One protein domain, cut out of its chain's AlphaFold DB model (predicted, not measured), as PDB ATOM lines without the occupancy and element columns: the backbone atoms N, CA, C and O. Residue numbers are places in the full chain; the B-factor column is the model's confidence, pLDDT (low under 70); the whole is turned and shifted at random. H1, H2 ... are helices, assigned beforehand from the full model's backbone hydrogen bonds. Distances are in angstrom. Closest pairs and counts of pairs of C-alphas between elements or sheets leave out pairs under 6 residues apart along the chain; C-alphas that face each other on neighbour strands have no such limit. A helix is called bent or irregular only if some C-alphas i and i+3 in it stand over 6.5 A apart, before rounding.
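AT A GLANCE: This is residues 48 to 149 of the 181 residues of an uncharacterized protein of Camellia sinensis var. sinensis (UniProt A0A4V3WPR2). Look for a long, slim rod: three helices in an up-and-down bundle, each running against the one before it in the chain, with H1 and H3 side by side and H2 joining each of them near one of its own ends. The longest helix, H3, runs most of the rod's length, and residues 143 to 149 stick out free at one end. The printed part has 102 residues, 93 of them in H1, H2 and H3 in that order; it is all helix, with no named strand. The whole is loose, with a radius of gyration of the C-alphas of 16.6 A and spans of 58 by 20 by 16 A.

HOW THE PARTS SIT: Begin with H3, residues 111 to 148, which has a kink of 27 degrees near residue 118. It touches H1, residues 48 to 77, closest at the C-alphas of Ala 57 and Asn 121, 6.2 A apart; the two run the same way at a shallow tilt of 25 degrees. H2, residues 82 to 106, touches H3 with residues 99 to 106 alone, closest at the C-alphas of Phe 103 and Ile 120, 6.9 A apart; this hairpin has a shallow tilt of 18 degrees, opposite ways. H2 touches H1 with residues 82 to 89 alone, closest at the C-alphas of Ser 75 and Lys 82, 7.0 A apart; this hairpin has a shallow tilt of 20 degrees, opposite ways. Every O i to N i+4 pair is within hydrogen-bond range in H1, against 19 of 21 in H2 and 31 of 34 in H3.

IN THESE COORDINATES: Find C-alpha 111 at (-6.625, -49.982, 15.425); from there H3 runs 55.7 A to C-alpha 148 at (25.349, -43.632, -29.763). It is irregular: C-alphas 112 and 115 are 7.9 A apart. H1 starts at C-alpha 48, (-13.030, -50.110, 7.001), and is 44.7 A long; H2 is 36.2 A long.

THE WHOLE: The C-alphas of Arg 112 and Ser 149 are the two farthest apart, 58.0 A. The printed part has no cut, and both links are tight. Mean pLDDT of the printed part is 70.5, with values under 70 for instance at residues 74 to 86, 105 to 115 and 138 to 149.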
ATOM      1  N   SER A  48     -12.901 -49.946   8.460       65.31
ATOM      2  CA  SER A  48     -13.030 -50.110   7.001       65.31
ATOM      3  C   SER A  48     -11.983 -49.302   6.236       65.31
ATOM      4  O   SER A  48     -11.534 -49.732   5.174       65.31
ATOM      5  N   ILE A  49     -11.588 -48.141   6.765       63.06
ATOM      6  CA  ILE A  49     -10.539 -47.301   6.175       63.06
ATOM      7  C   ILE A  49      -9.178 -47.977   6.360       63.06
ATOM      8  O   ILE A  49      -8.399 -48.074   5.410       63.06
ATOM      9  N   VAL A  50      -8.910 -48.498   7.562       64.25
ATOM     10  CA  VAL A  50      -7.668 -49.218   7.875       64.25
ATOM     11  C   VAL A  50      -7.491 -50.446   6.973       64.25
ATOM     12  O   VAL A  50      -6.395 -50.657   6.450       64.25
ATOM     13  N   ASP A  51      -8.555 -51.219   6.732       69.25
ATOM     14  CA  ASP A  51      -8.494 -52.440   5.917       69.25
ATOM     15  C   ASP A  51      -8.211 -52.153   4.424       69.25
ATOM     16  O   ASP A  51      -7.377 -52.816   3.797       69.25
ATOM     17  N   GLU A  52      -8.815 -51.108   3.848       77.06
ATOM     18  CA  GLU A  52      -8.506 -50.665   2.478       77.06
ATOM     19  C   GLU A  52      -7.086 -50.091   2.353       77.06
ATOM     20  O   GLU A  52      -6.347 -50.423   1.419       77.06
ATOM     21  N   CYS A  53      -6.663 -49.281   3.328       68.81
ATOM     22  CA  CYS A  53      -5.300 -48.759   3.401       68.81
ATOM     23  C   CYS A  53      -4.259 -49.887   3.452       68.81
ATOM     24  O   CYS A  53      -3.246 -49.814   2.754       68.81
ATOM     25  N   TYR A  54      -4.522 -50.947   4.216       72.19
ATOM     26  CA  TYR A  54      -3.657 -52.122   4.311       72.19
ATOM     27  C   TYR A  54      -3.581 -52.903   2.989       72.19
ATOM     28  O   TYR A  54      -2.491 -53.186   2.479       72.19
ATOM     29  N   LYS A  55      -4.731 -53.197   2.365       77.31
ATOM     30  CA  LYS A  55      -4.789 -53.906   1.071       77.31
ATOM     31  C   LYS A  55      -4.104 -53.127  -0.051       77.31
ATOM     32  O   LYS A  55      -3.506 -53.722  -0.954       77.31
ATOM     33  N   LYS A  56      -4.203 -51.798  -0.033       79.62
ATOM     34  CA  LYS A  56      -3.521 -50.927  -0.993       79.62
ATOM     35  C   LYS A  56      -2.002 -50.972  -0.806       79.62
ATOM     36  O   LYS A  56      -1.306 -51.244  -1.785       79.62
ATOM     37  N   ALA A  57      -1.514 -50.834   0.428       71.38
ATOM     38  CA  ALA A  57      -0.089 -50.910   0.755       71.38
ATOM     39  C   ALA A  57       0.560 -52.213   0.253       71.38
ATOM     40  O   ALA A  57       1.598 -52.195  -0.404       71.38
ATOM     41  N   ILE A  58      -0.101 -53.358   0.471       76.44
ATOM     42  CA  ILE A  58       0.406 -54.670   0.034       76.44
ATOM     43  C   ILE A  58       0.552 -54.753  -1.490       76.44
ATOM     44  O   ILE A  58       1.533 -55.309  -1.995       76.44
ATOM     45  N   ARG A  59      -0.422 -54.230  -2.245       79.69
ATOM     46  CA  ARG A  59      -0.355 -54.209  -3.718       79.69
ATOM     47  C   ARG A  59       0.794 -53.330  -4.202       79.69
ATOM     48  O   ARG A  59       1.508 -53.708  -5.130       79.69
ATOM     49  N   GLU A  60       0.984 -52.189  -3.552       77.75
ATOM     50  CA  GLU A  60       2.045 -51.239  -3.863       77.75
ATOM     51  C   GLU A  60       3.443 -51.805  -3.575       77.75
ATOM     52  O   GLU A  60       4.307 -51.739  -4.451       77.75
ATOM     53  N   LEU A  61       3.646 -52.458  -2.426       76.19
ATOM     54  CA  LEU A  61       4.908 -53.123  -2.079       76.19
ATOM     55  C   LEU A  61       5.263 -54.252  -3.062       76.19
ATOM     56  O   LEU A  61       6.416 -54.370  -3.479       76.19
ATOM     57  N   LYS A  62       4.275 -55.050  -3.494       79.69
ATOM     58  CA  LYS A  62       4.483 -56.087  -4.523       79.69
ATOM     59  C   LYS A  62       4.924 -55.490  -5.859       79.69
ATOM     60  O   LYS A  62       5.848 -56.012  -6.475       79.69
ATOM     61  N   SER A  63       4.299 -54.392  -6.288       80.62
ATOM     62  CA  SER A  63       4.676 -53.704  -7.530       80.62
ATOM     63  C   SER A  63       6.112 -53.179  -7.475       80.62
ATOM     64  O   SER A  63       6.870 -53.374  -8.422       80.62
ATOM     65  N   ILE A  64       6.504 -52.556  -6.358       79.06
ATOM     66  CA  ILE A  64       7.863 -52.027  -6.157       79.06
ATOM     67  C   ILE A  64       8.900 -53.150  -6.215       79.06
ATOM     68  O   ILE A  64       9.947 -52.988  -6.841       79.06
ATOM     69  N   ARG A  65       8.613 -54.306  -5.601       78.12
ATOM     70  CA  ARG A  65       9.519 -55.463  -5.615       78.12
ATOM     71  C   ARG A  65       9.820 -55.939  -7.038       78.12
ATOM     72  O   ARG A  65      10.980 -56.206  -7.352       78.12
ATOM     73  N   GLU A  66       8.807 -56.027  -7.896       80.31
ATOM     74  CA  GLU A  66       9.007 -56.425  -9.294       80.31
ATOM     75  C   GLU A  66       9.768 -55.358 -10.097       80.31
ATOM     76  O   GLU A  66      10.659 -55.694 -10.879       80.31
ATOM     77  N   ASP A  67       9.505 -54.071  -9.849       78.00
ATOM     78  CA  ASP A  67      10.258 -52.977 -10.474       78.00
ATOM     79  C   ASP A  67      11.744 -52.992 -10.074       78.00
ATOM     80  O   ASP A  67      12.615 -52.851 -10.934       78.00
ATOM     81  N   LEU A  68      12.060 -53.236  -8.798       76.69
ATOM     82  CA  LEU A  68      13.443 -53.364  -8.327       76.69
ATOM     83  C   LEU A  68      14.154 -54.575  -8.946       76.69
ATOM     84  O   LEU A  68      15.331 -54.487  -9.302       76.69
ATOM     85  N   LYS A  69      13.443 -55.693  -9.132       79.62
ATOM     86  CA  LYS A  69      13.976 -56.883  -9.812       79.62
ATOM     87  C   LYS A  69      14.308 -56.592 -11.277       79.62
ATOM     88  O   LYS A  69      15.364 -57.005 -11.757       79.62
ATOM     89  N   PHE A  70      13.442 -55.850 -11.968       79.25
ATOM     90  CA  PHE A  70      13.693 -55.384 -13.330       79.25
ATOM     91  C   PHE A  70      14.913 -54.456 -13.397       79.25
ATOM     92  O   PHE A  70      15.809 -54.682 -14.208       79.25
ATOM     93  N   ILE A  71      14.978 -53.453 -12.514       70.94
ATOM     94  CA  ILE A  71      16.087 -52.490 -12.441       70.94
ATOM     95  C   ILE A  71      17.418 -53.204 -12.191       70.94
ATOM     96  O   ILE A  71      18.401 -52.911 -12.869       70.94
ATOM     97  N   LYS A  72      17.445 -54.181 -11.279       72.06
ATOM     98  CA  LYS A  72      18.635 -54.995 -11.001       72.06
ATOM     99  C   LYS A  72      19.104 -55.778 -12.231       72.06
ATOM    100  O   LYS A  72      20.290 -55.804 -12.532       72.06
ATOM    101  N   ASN A  73      18.181 -56.402 -12.960       72.00
ATOM    102  CA  ASN A  73      18.533 -57.159 -14.160       72.00
ATOM    103  C   ASN A  73      19.031 -56.237 -15.291       72.00
ATOM    104  O   ASN A  73      19.993 -56.561 -15.983       72.00
ATOM    105  N   ALA A  74      18.414 -55.063 -15.453       66.06
ATOM    106  CA  ALA A  74      18.846 -54.056 -16.422       66.06
ATOM    107  C   ALA A  74      20.226 -53.465 -16.071       66.06
ATOM    108  O   ALA A  74      21.065 -53.297 -16.956       66.06
ATOM    109  N   SER A  75      20.504 -53.204 -14.790       61.34
ATOM    110  CA  SER A  75      21.806 -52.693 -14.344       61.34
ATOM    111  C   SER A  75      22.926 -53.733 -14.477       61.34
ATOM    112  O   SER A  75      24.048 -53.384 -14.844       61.34
ATOM    113  N   GLU A  76      22.628 -55.021 -14.279       64.62
ATOM    114  CA  GLU A  76      23.569 -56.120 -14.531       64.62
ATOM    115  C   GLU A  76      23.945 -56.269 -16.015       64.62
ATOM    116  O   GLU A  76      25.057 -56.715 -16.318       64.62
ATOM    117  N   GLN A  77      23.057 -55.869 -16.934       61.16
ATOM    118  CA  GLN A  77      23.324 -55.828 -18.377       61.16
ATOM    119  C   GLN A  77      24.151 -54.591 -18.790       61.16
ATOM    120  O   GLN A  77      24.894 -54.649 -19.768       61.16
ATOM    121  N   LEU A  78      24.125 -53.509 -18.003       59.69
ATOM    122  CA  LEU A  78      24.829 -52.235 -18.229       59.69
ATOM    123  C   LEU A  78      26.219 -52.180 -17.548       59.69
ATOM    124  O   LEU A  78      26.574 -51.218 -16.864       59.69
ATOM    125  N   LYS A  79      27.040 -53.226 -17.750       56.66
ATOM    126  CA  LYS A  79      28.292 -53.497 -17.001       56.66
ATOM    127  C   LYS A  79      29.373 -52.399 -17.002       56.66
ATOM    128  O   LYS A  79      30.285 -52.506 -16.187       56.66
ATOM    129  N   GLU A  80      29.284 -51.354 -17.823       53.34
ATOM    130  CA  GLU A  80      30.245 -50.233 -17.821       53.34
ATOM    131  C   GLU A  80      29.861 -49.049 -16.908       53.34
ATOM    132  O   GLU A  80      30.725 -48.243 -16.585       53.34
ATOM    133  N   TYR A  81      28.616 -48.952 -16.418       53.59
ATOM    134  CA  TYR A  81      28.145 -47.873 -15.512       53.59
ATOM    135  C   TYR A  81      27.875 -48.367 -14.074       53.59
ATOM    136  O   TYR A  81      27.109 -47.790 -13.300       53.59
ATOM    137  N   LYS A  82      28.531 -49.478 -13.728       53.75
ATOM    138  CA  LYS A  82      28.171 -50.422 -12.664       53.75
ATOM    139  C   LYS A  82      28.294 -49.900 -11.227       53.75
ATOM    140  O   LYS A  82      27.614 -50.432 -10.365       53.75
ATOM    141  N   ALA A  83      29.143 -48.910 -10.952       59.38
ATOM    142  CA  ALA A  83      29.404 -48.464  -9.577       59.38
ATOM    143  C   ALA A  83      28.349 -47.468  -9.061       59.38
ATOM    144  O   ALA A  83      27.839 -47.629  -7.960       59.38
ATOM    145  N   HIS A  84      27.956 -46.491  -9.883       59.81
ATOM    146  CA  HIS A  84      27.062 -45.410  -9.454       59.81
ATOM    147  C   HIS A  84      25.632 -45.896  -9.167       59.81
ATOM    148  O   HIS A  84      25.057 -45.586  -8.131       59.81
ATOM    149  N   PHE A  85      25.057 -46.706 -10.062       60.91
ATOM    150  CA  PHE A  85      23.699 -47.217  -9.859       60.91
ATOM    151  C   PHE A  85      23.633 -48.373  -8.857       60.91
ATOM    152  O   PHE A  85      22.574 -48.597  -8.276       60.91
ATOM    153  N   ALA A  86      24.727 -49.107  -8.629       68.38
ATOM    154  CA  ALA A  86      24.738 -50.173  -7.629       68.38
ATOM    155  C   ALA A  86      24.533 -49.616  -6.214       68.38
ATOM    156  O   ALA A  86      23.677 -50.130  -5.495       68.38
ATOM    157  N   ASP A  87      25.227 -48.532  -5.863       74.88
ATOM    158  CA  ASP A  87      25.111 -47.899  -4.544       74.88
ATOM    159  C   ASP A  87      23.716 -47.289  -4.321       74.88
ATOM    160  O   ASP A  87      23.120 -47.440  -3.247       74.88
ATOM    161  N   GLU A  88      23.138 -46.656  -5.349       73.06
ATOM    162  CA  GLU A  88      21.774 -46.113  -5.287       73.06
ATOM    163  C   GLU A  88      20.716 -47.220  -5.147       73.06
ATOM    164  O   GLU A  88      19.799 -47.105  -4.328       73.06
ATOM    165  N   ILE A  89      20.861 -48.327  -5.886       77.12
ATOM    166  CA  ILE A  89      19.959 -49.487  -5.805       77.12
ATOM    167  C   ILE A  89      20.095 -50.195  -4.451       77.12
ATOM    168  O   ILE A  89      19.085 -50.608  -3.870       77.12
ATOM    169  N   GLU A  90      21.312 -50.334  -3.921       83.00
ATOM    170  CA  GLU A  90      21.548 -50.934  -2.606       83.00
ATOM    171  C   GLU A  90      20.923 -50.078  -1.496       83.00
ATOM    172  O   GLU A  90      20.233 -50.598  -0.611       83.00
ATOM    173  N   THR A  91      21.086 -48.757  -1.583       83.94
ATOM    174  CA  THR A  91      20.490 -47.802  -0.643       83.94
ATOM    175  C   THR A  91      18.962 -47.848  -0.696       83.94
ATOM    176  O   THR A  91      18.309 -47.937   0.348       83.94
ATOM    177  N   ALA A  92      18.377 -47.859  -1.897       79.62
ATOM    178  CA  ALA A  92      16.932 -47.992  -2.086       79.62
ATOM    179  C   ALA A  92      16.401 -49.333  -1.543       79.62
ATOM    180  O   ALA A  92      15.354 -49.374  -0.898       79.62
ATOM    181  N   SER A  93      17.154 -50.421  -1.726       79.25
ATOM    182  CA  SER A  93      16.786 -51.751  -1.220       79.25
ATOM    183  C   SER A  93      16.804 -51.821   0.312       79.25
ATOM    184  O   SER A  93      15.903 -52.407   0.913       79.25
ATOM    185  N   LYS A  94      17.796 -51.195   0.960       87.75
ATOM    186  CA  LYS A  94      17.871 -51.091   2.428       87.75
ATOM    187  C   LYS A  94      16.692 -50.296   2.999       87.75
ATOM    188  O   LYS A  94      16.068 -50.751   3.956       87.75
ATOM    189  N   LYS A  95      16.341 -49.162   2.379       87.19
ATOM    190  CA  LYS A  95      15.165 -48.361   2.766       87.19
ATOM    191  C   LYS A  95      13.857 -49.135   2.599       87.19
ATOM    192  O   LYS A  95      13.033 -49.128   3.506       87.19
ATOM    193  N   PHE A  96      13.694 -49.855   1.487       83.75
ATOM    194  CA  PHE A  96      12.514 -50.691   1.258       83.75
ATOM    195  C   PHE A  96      12.344 -51.753   2.350       83.75
ATOM    196  O   PHE A  96      11.245 -51.932   2.863       83.75
ATOM    197  N   LYS A  97      13.435 -52.417   2.745       81.50
ATOM    198  CA  LYS A  97      13.392 -53.429   3.805       81.50
ATOM    199  C   LYS A  97      12.997 -52.836   5.160       81.50
ATOM    200  O   LYS A  97      12.170 -53.413   5.849       81.50
ATOM    201  N   SER A  98      13.519 -51.654   5.495       84.06
ATOM    202  CA  SER A  98      13.113 -50.926   6.704       84.06
ATOM    203  C   SER A  98      11.615 -50.605   6.711       84.06
ATOM    204  O   SER A  98      10.956 -50.797   7.728       84.06
ATOM    205  N   LEU A  99      11.068 -50.156   5.576       78.31
ATOM    206  CA  LEU A  99       9.636 -49.872   5.433       78.31
ATOM    207  C   LEU A  99       8.780 -51.146   5.512       78.31
ATOM    208  O   LEU A  99       7.700 -51.125   6.096       78.31
ATOM    209  N   GLU A 100       9.253 -52.263   4.949       75.88
ATOM    210  CA  GLU A 100       8.589 -53.571   5.046       75.88
ATOM    211  C   GLU A 100       8.541 -54.057   6.507       75.88
ATOM    212  O   GLU A 100       7.490 -54.502   6.976       75.88
ATOM    213  N   ASP A 101       9.642 -53.919   7.248       80.62
ATOM    214  CA  ASP A 101       9.729 -54.297   8.662       80.62
ATOM    215  C   ASP A 101       8.824 -53.417   9.547       80.62
ATOM    216  O   ASP A 101       8.086 -53.937  10.391       80.62
ATOM    217  N   GLU A 102       8.807 -52.100   9.320       79.88
ATOM    218  CA  GLU A 102       7.955 -51.153  10.049       79.88
ATOM    219  C   GLU A 102       6.463 -51.373   9.759       79.88
ATOM    220  O   GLU A 102       5.646 -51.429  10.684       79.88
ATOM    221  N   PHE A 103       6.094 -51.591   8.495       72.12
ATOM    222  CA  PHE A 103       4.722 -51.922   8.111       72.12
ATOM    223  C   PHE A 103       4.240 -53.213   8.788       72.12
ATOM    224  O   PHE A 103       3.159 -53.242   9.380       72.12
ATOM    225  N   ASN A 104       5.061 -54.268   8.768       70.31
ATOM    226  CA  ASN A 104       4.739 -55.550   9.401       70.31
ATOM    227  C   ASN A 104       4.653 -55.454  10.932       70.31
ATOM    228  O   ASN A 104       3.854 -56.165  11.548       70.31
ATOM    229  N   HIS A 105       5.455 -54.586  11.554       69.69
ATOM    230  CA  HIS A 105       5.378 -54.313  12.985       69.69
ATOM    231  C   HIS A 105       4.077 -53.583  13.344       69.69
ATOM    232  O   HIS A 105       3.371 -53.996  14.260       69.69
ATOM    233  N   THR A 106       3.717 -52.556  12.573       63.03
ATOM    234  CA  THR A 106       2.534 -51.716  12.823       63.03
ATOM    235  C   THR A 106       1.226 -52.460  12.537       63.03
ATOM    236  O   THR A 106       0.260 -52.314  13.279       63.03
ATOM    237  N   ALA A 107       1.206 -53.349  11.537       57.44
ATOM    238  CA  ALA A 107       0.060 -54.212  11.230       57.44
ATOM    239  C   ALA A 107      -0.278 -55.227  12.346       57.44
ATOM    240  O   ALA A 107      -1.360 -55.814  12.336       57.44
ATOM    241  N   ARG A 108       0.628 -55.442  13.314       59.66
ATOM    242  CA  ARG A 108       0.399 -56.290  14.497       59.66
ATOM    243  C   ARG A 108      -0.174 -55.527  15.699       59.66
ATOM    244  O   ARG A 108      -0.471 -56.163  16.709       59.66
ATOM    245  N   ILE A 109      -0.330 -54.203  15.619       50.75
ATOM    246  CA  ILE A 109      -0.770 -53.351  16.733       50.75
ATOM    247  C   ILE A 109      -2.208 -52.853  16.484       50.75
ATOM    248  O   ILE A 109      -2.636 -52.664  15.350       50.75
ATOM    249  N   SER A 110      -2.973 -52.720  17.573       53.78
ATOM    250  CA  SER A 110      -4.395 -52.330  17.650       53.78
ATOM    251  C   SER A 110      -4.797 -51.143  16.739       53.78
ATOM    252  O   SER A 110      -3.980 -50.247  16.526       53.78
ATOM    253  N   PRO A 111      -6.074 -51.049  16.289       52.50
ATOM    254  CA  PRO A 111      -6.625 -49.982  15.425       52.50
ATOM    255  C   PRO A 111      -6.431 -48.521  15.889       52.50
ATOM    256  O   PRO A 111      -6.837 -47.598  15.194       52.50
ATOM    257  N   ARG A 112      -5.782 -48.266  17.032       54.88
ATOM    258  CA  ARG A 112      -5.366 -46.923  17.471       54.88
ATOM    259  C   ARG A 112      -4.175 -46.351  16.678       54.88
ATOM    260  O   ARG A 112      -3.884 -45.167  16.813       54.88
ATOM    261  N   ASP A 113      -3.510 -47.158  15.848       59.81
ATOM    262  CA  ASP A 113      -2.331 -46.772  15.054       59.81
ATOM    263  C   ASP A 113      -2.646 -46.315  13.612       59.81
ATOM    264  O   ASP A 113      -1.743 -46.174  12.784       59.81
ATOM    265  N   THR A 114      -3.908 -45.999  13.299       62.94
ATOM    266  CA  THR A 114      -4.356 -45.518  11.974       62.94
ATOM    267  C   THR A 114      -3.505 -44.367  11.427       62.94
ATOM    268  O   THR A 114      -3.152 -44.367  10.250       62.94
ATOM    269  N   ASN A 115      -3.082 -43.425  12.279       68.38
ATOM    270  CA  ASN A 115      -2.221 -42.307  11.869       68.38
ATOM    271  C   ASN A 115      -0.824 -42.761  11.411       68.38
ATOM    272  O   ASN A 115      -0.280 -42.193  10.465       68.38
ATOM    273  N   LYS A 116      -0.257 -43.805  12.032       70.31
ATOM    274  CA  LYS A 116       1.021 -44.387  11.594       70.31
ATOM    275  C   LYS A 116       0.857 -45.090  10.252       70.31
ATOM    276  O   LYS A 116       1.679 -44.907   9.365       70.31
ATOM    277  N   MET A 117      -0.249 -45.811  10.066       68.88
ATOM    278  CA  MET A 117      -0.538 -46.494   8.804       68.88
ATOM    279  C   MET A 117      -0.729 -45.523   7.632       68.88
ATOM    280  O   MET A 117      -0.289 -45.787   6.513       68.88
ATOM    281  N   VAL A 118      -1.360 -44.373   7.884       72.94
ATOM    282  CA  VAL A 118      -1.486 -43.289   6.898       72.94
ATOM    283  C   VAL A 118      -0.117 -42.690   6.555       72.94
ATOM    284  O   VAL A 118       0.148 -42.451   5.377       72.94
ATOM    285  N   GLY A 119       0.761 -42.500   7.548       77.06
ATOM    286  CA  GLY A 119       2.146 -42.061   7.336       77.06
ATOM    287  C   GLY A 119       2.941 -43.034   6.465       77.06
ATOM    288  O   GLY A 119       3.425 -42.652   5.404       77.06
ATOM    289  N   ILE A 120       2.949 -44.318   6.829       74.62
ATOM    290  CA  ILE A 120       3.658 -45.371   6.084       74.62
ATOM    291  C   ILE A 120       3.146 -45.469   4.635       74.62
ATOM    292  O   ILE A 120       3.933 -45.590   3.698       74.62
ATOM    293  N   ASN A 121       1.833 -45.348   4.414       73.44
ATOM    294  CA  ASN A 121       1.262 -45.322   3.063       73.44
ATOM    295  C   ASN A 121       1.743 -44.131   2.225       73.44
ATOM    296  O   ASN A 121       1.940 -44.262   1.012       73.44
ATOM    297  N   LYS A 122       1.917 -42.966   2.854       82.06
ATOM    298  CA  LYS A 122       2.451 -41.780   2.188       82.06
ATOM    299  C   LYS A 122       3.913 -41.996   1.793       82.06
ATOM    300  O   LYS A 122       4.259 -41.736   0.641       82.06
ATOM    301  N   ASP A 123       4.715 -42.555   2.692       80.19
ATOM    302  CA  ASP A 123       6.135 -42.821   2.455       80.19
ATOM    303  C   ASP A 123       6.336 -43.865   1.342       80.19
ATOM    304  O   ASP A 123       7.161 -43.675   0.446       80.19
ATOM    305  N   ILE A 124       5.505 -44.916   1.307       78.75
ATOM    306  CA  ILE A 124       5.478 -45.895   0.205       78.75
ATOM    307  C   ILE A 124       5.142 -45.206  -1.126       78.75
ATOM    308  O   ILE A 124       5.814 -45.440  -2.136       78.75
ATOM    309  N   SER A 125       4.133 -44.330  -1.143       79.38
ATOM    310  CA  SER A 125       3.727 -43.593  -2.347       79.38
ATOM    311  C   SER A 125       4.813 -42.638  -2.860       79.38
ATOM    312  O   SER A 125       4.955 -42.455  -4.073       79.38
ATOM    313  N   GLU A 126       5.575 -42.008  -1.966       85.81
ATOM    314  CA  GLU A 126       6.708 -41.152  -2.331       85.81
ATOM    315  C   GLU A 126       7.871 -41.983  -2.881       85.81
ATOM    316  O   GLU A 126       8.349 -41.705  -3.986       85.81
ATOM    317  N   PHE A 127       8.224 -43.080  -2.210       80.31
ATOM    318  CA  PHE A 127       9.263 -44.000  -2.673       80.31
ATOM    319  C   PHE A 127       8.949 -44.596  -4.057       80.31
ATOM    320  O   PHE A 127       9.826 -44.699  -4.917       80.31
ATOM    321  N   GLN A 128       7.679 -44.899  -4.351       74.56
ATOM    322  CA  GLN A 128       7.263 -45.337  -5.688       74.56
ATOM    323  C   GLN A 128       7.572 -44.324  -6.794       74.56
ATOM    324  O   GLN A 128       7.882 -44.718  -7.923       74.56
ATOM    325  N   LYS A 129       7.454 -43.023  -6.511       79.69
ATOM    326  CA  LYS A 129       7.764 -41.978  -7.496       79.69
ATOM    327  C   LYS A 129       9.261 -41.944  -7.786       79.69
ATOM    328  O   LYS A 129       9.641 -41.827  -8.952       79.69
ATOM    329  N   GLU A 130      10.090 -42.103  -6.757       80.12
ATOM    330  CA  GLU A 130      11.548 -42.175  -6.900       80.12
ATOM    331  C   GLU A 130      11.972 -43.394  -7.729       80.12
ATOM    332  O   GLU A 130      12.713 -43.246  -8.702       80.12
ATOM    333  N   VAL A 131      11.418 -44.576  -7.437       75.12
ATOM    334  CA  VAL A 131      11.698 -45.810  -8.195       75.12
ATOM    335  C   VAL A 131      11.283 -45.677  -9.666       75.12
ATOM    336  O   VAL A 131      12.036 -46.067 -10.560       75.12
ATOM    337  N   LYS A 132      10.121 -45.072  -9.954       75.31
ATOM    338  CA  LYS A 132       9.678 -44.810 -11.338       75.31
ATOM    339  C   LYS A 132      10.616 -43.861 -12.081       75.31
ATOM    340  O   LYS A 132      10.915 -44.098 -13.252       75.31
ATOM    341  N   LYS A 133      11.087 -42.807 -11.412       80.44
ATOM    342  CA  LYS A 133      12.055 -41.863 -11.980       80.44
ATOM    343  C   LYS A 133      13.372 -42.564 -12.320       80.44
ATOM    344  O   LYS A 133      13.879 -42.383 -13.424       80.44
ATOM    345  N   LEU A 134      13.870 -43.410 -11.419       74.62
ATOM    346  CA  LEU A 134      15.091 -44.186 -11.634       74.62
ATOM    347  C   LEU A 134      14.944 -45.159 -12.817       74.62
ATOM    348  O   LEU A 134      15.818 -45.237 -13.677       74.62
ATOM    349  N   LYS A 135      13.798 -45.849 -12.919       72.56
ATOM    350  CA  LYS A 135      13.490 -46.754 -14.040       72.56
ATOM    351  C   LYS A 135      13.524 -46.032 -15.390       72.56
ATOM    352  O   LYS A 135      14.079 -46.567 -16.350       72.56
ATOM    353  N   LEU A 136      12.956 -44.825 -15.465       73.50
ATOM    354  CA  LEU A 136      12.991 -43.994 -16.672       73.50
ATOM    355  C   LEU A 136      14.422 -43.581 -17.028       73.50
ATOM    356  O   LEU A 136      14.833 -43.781 -18.162       73.50
ATOM    357  N   GLN A 137      15.205 -43.107 -16.054       73.50
ATOM    358  CA  GLN A 137      16.600 -42.715 -16.281       73.50
ATOM    359  C   GLN A 137      17.455 -43.871 -16.812       73.50
ATOM    360  O   GLN A 137      18.209 -43.688 -17.763       73.50
ATOM    361  N   ILE A 138      17.302 -45.072 -16.245       69.12
ATOM    362  CA  ILE A 138      18.011 -46.272 -16.714       69.12
ATOM    363  C   ILE A 138      17.579 -46.638 -18.142       69.12
ATOM    364  O   ILE A 138      18.421 -47.001 -18.963       69.12
ATOM    365  N   THR A 139      16.287 -46.520 -18.457       66.56
ATOM    366  CA  THR A 139      15.753 -46.838 -19.793       66.56
ATOM    367  C   THR A 139      16.219 -45.827 -20.846       66.56
ATOM    368  O   THR A 139      16.658 -46.226 -21.924       66.56
ATOM    369  N   ASP A 140      16.189 -44.532 -20.525       68.44
ATOM    370  CA  ASP A 140      16.659 -43.458 -21.404       68.44
ATOM    371  C   ASP A 140      18.162 -43.576 -21.678       68.44
ATOM    372  O   ASP A 140      18.610 -43.408 -22.813       68.44
ATOM    373  N   GLU A 141      18.954 -43.900 -20.654       64.50
ATOM    374  CA  GLU A 141      20.400 -44.072 -20.801       64.50
ATOM    375  C   GLU A 141      20.746 -45.338 -21.605       64.50
ATOM    376  O   GLU A 141      21.639 -45.312 -22.457       64.50
ATOM    377  N   ALA A 142      19.980 -46.422 -21.430       64.38
ATOM    378  CA  ALA A 142      20.082 -47.613 -22.271       64.38
ATOM    379  C   ALA A 142      19.768 -47.301 -23.752       64.38
ATOM    380  O   ALA A 142      20.494 -47.738 -24.650       64.38
ATOM    381  N   ALA A 143      18.731 -46.500 -24.018       62.97
ATOM    382  CA  ALA A 143      18.325 -46.108 -25.370       62.97
ATOM    383  C   ALA A 143      19.344 -45.177 -26.061       62.97
ATOM    384  O   ALA A 143      19.652 -45.348 -27.248       62.97
ATOM    385  N   LYS A 144      19.927 -44.224 -25.322       63.59
ATOM    386  CA  LYS A 144      20.983 -43.330 -25.834       63.59
ATOM    387  C   LYS A 144      22.245 -44.080 -26.252       63.59
ATOM    388  O   LYS A 144      22.898 -43.682 -27.211       63.59
ATOM    389  N   ARG A 145      22.602 -45.179 -25.581       53.28
ATOM    390  CA  ARG A 145      23.798 -45.959 -25.949       53.28
ATOM    391  C   ARG A 145      23.585 -46.901 -27.128       53.28
ATOM    392  O   ARG A 145      24.505 -47.056 -27.930       53.28
ATOM    393  N   LEU A 146      22.380 -47.441 -27.308       51.97
ATOM    394  CA  LEU A 146      22.027 -48.181 -28.529       51.97
ATOM    395  C   LEU A 146      22.085 -47.293 -29.785       51.97
ATOM    396  O   LEU A 146      22.464 -47.764 -30.852       51.97
ATOM    397  N   THR A 147      21.777 -46.001 -29.651       49.22
ATOM    398  CA  THR A 147      21.861 -45.015 -30.744       49.22
ATOM    399  C   THR A 147      23.247 -44.364 -30.874       49.22
ATOM    400  O   THR A 147      23.687 -44.079 -31.985       49.22
ATOM    401  N   GLY A 148      23.991 -44.196 -29.774       43.47
ATOM    402  CA  GLY A 148      25.349 -43.632 -29.763       43.47
ATOM    403  C   GLY A 148      26.468 -44.589 -30.202       43.47
ATOM    404  O   GLY A 148      27.518 -44.132 -30.653       43.47
ATOM    405  N   SER A 149      26.261 -45.911 -30.136       41.28
ATOM    406  CA  SER A 149      27.272 -46.912 -30.523       41.28
ATOM    407  C   SER A 149      27.519 -47.022 -32.038       41.28
ATOM    408  O   SER A 149      28.503 -47.640 -32.439       41.28
TER     409      SER A 149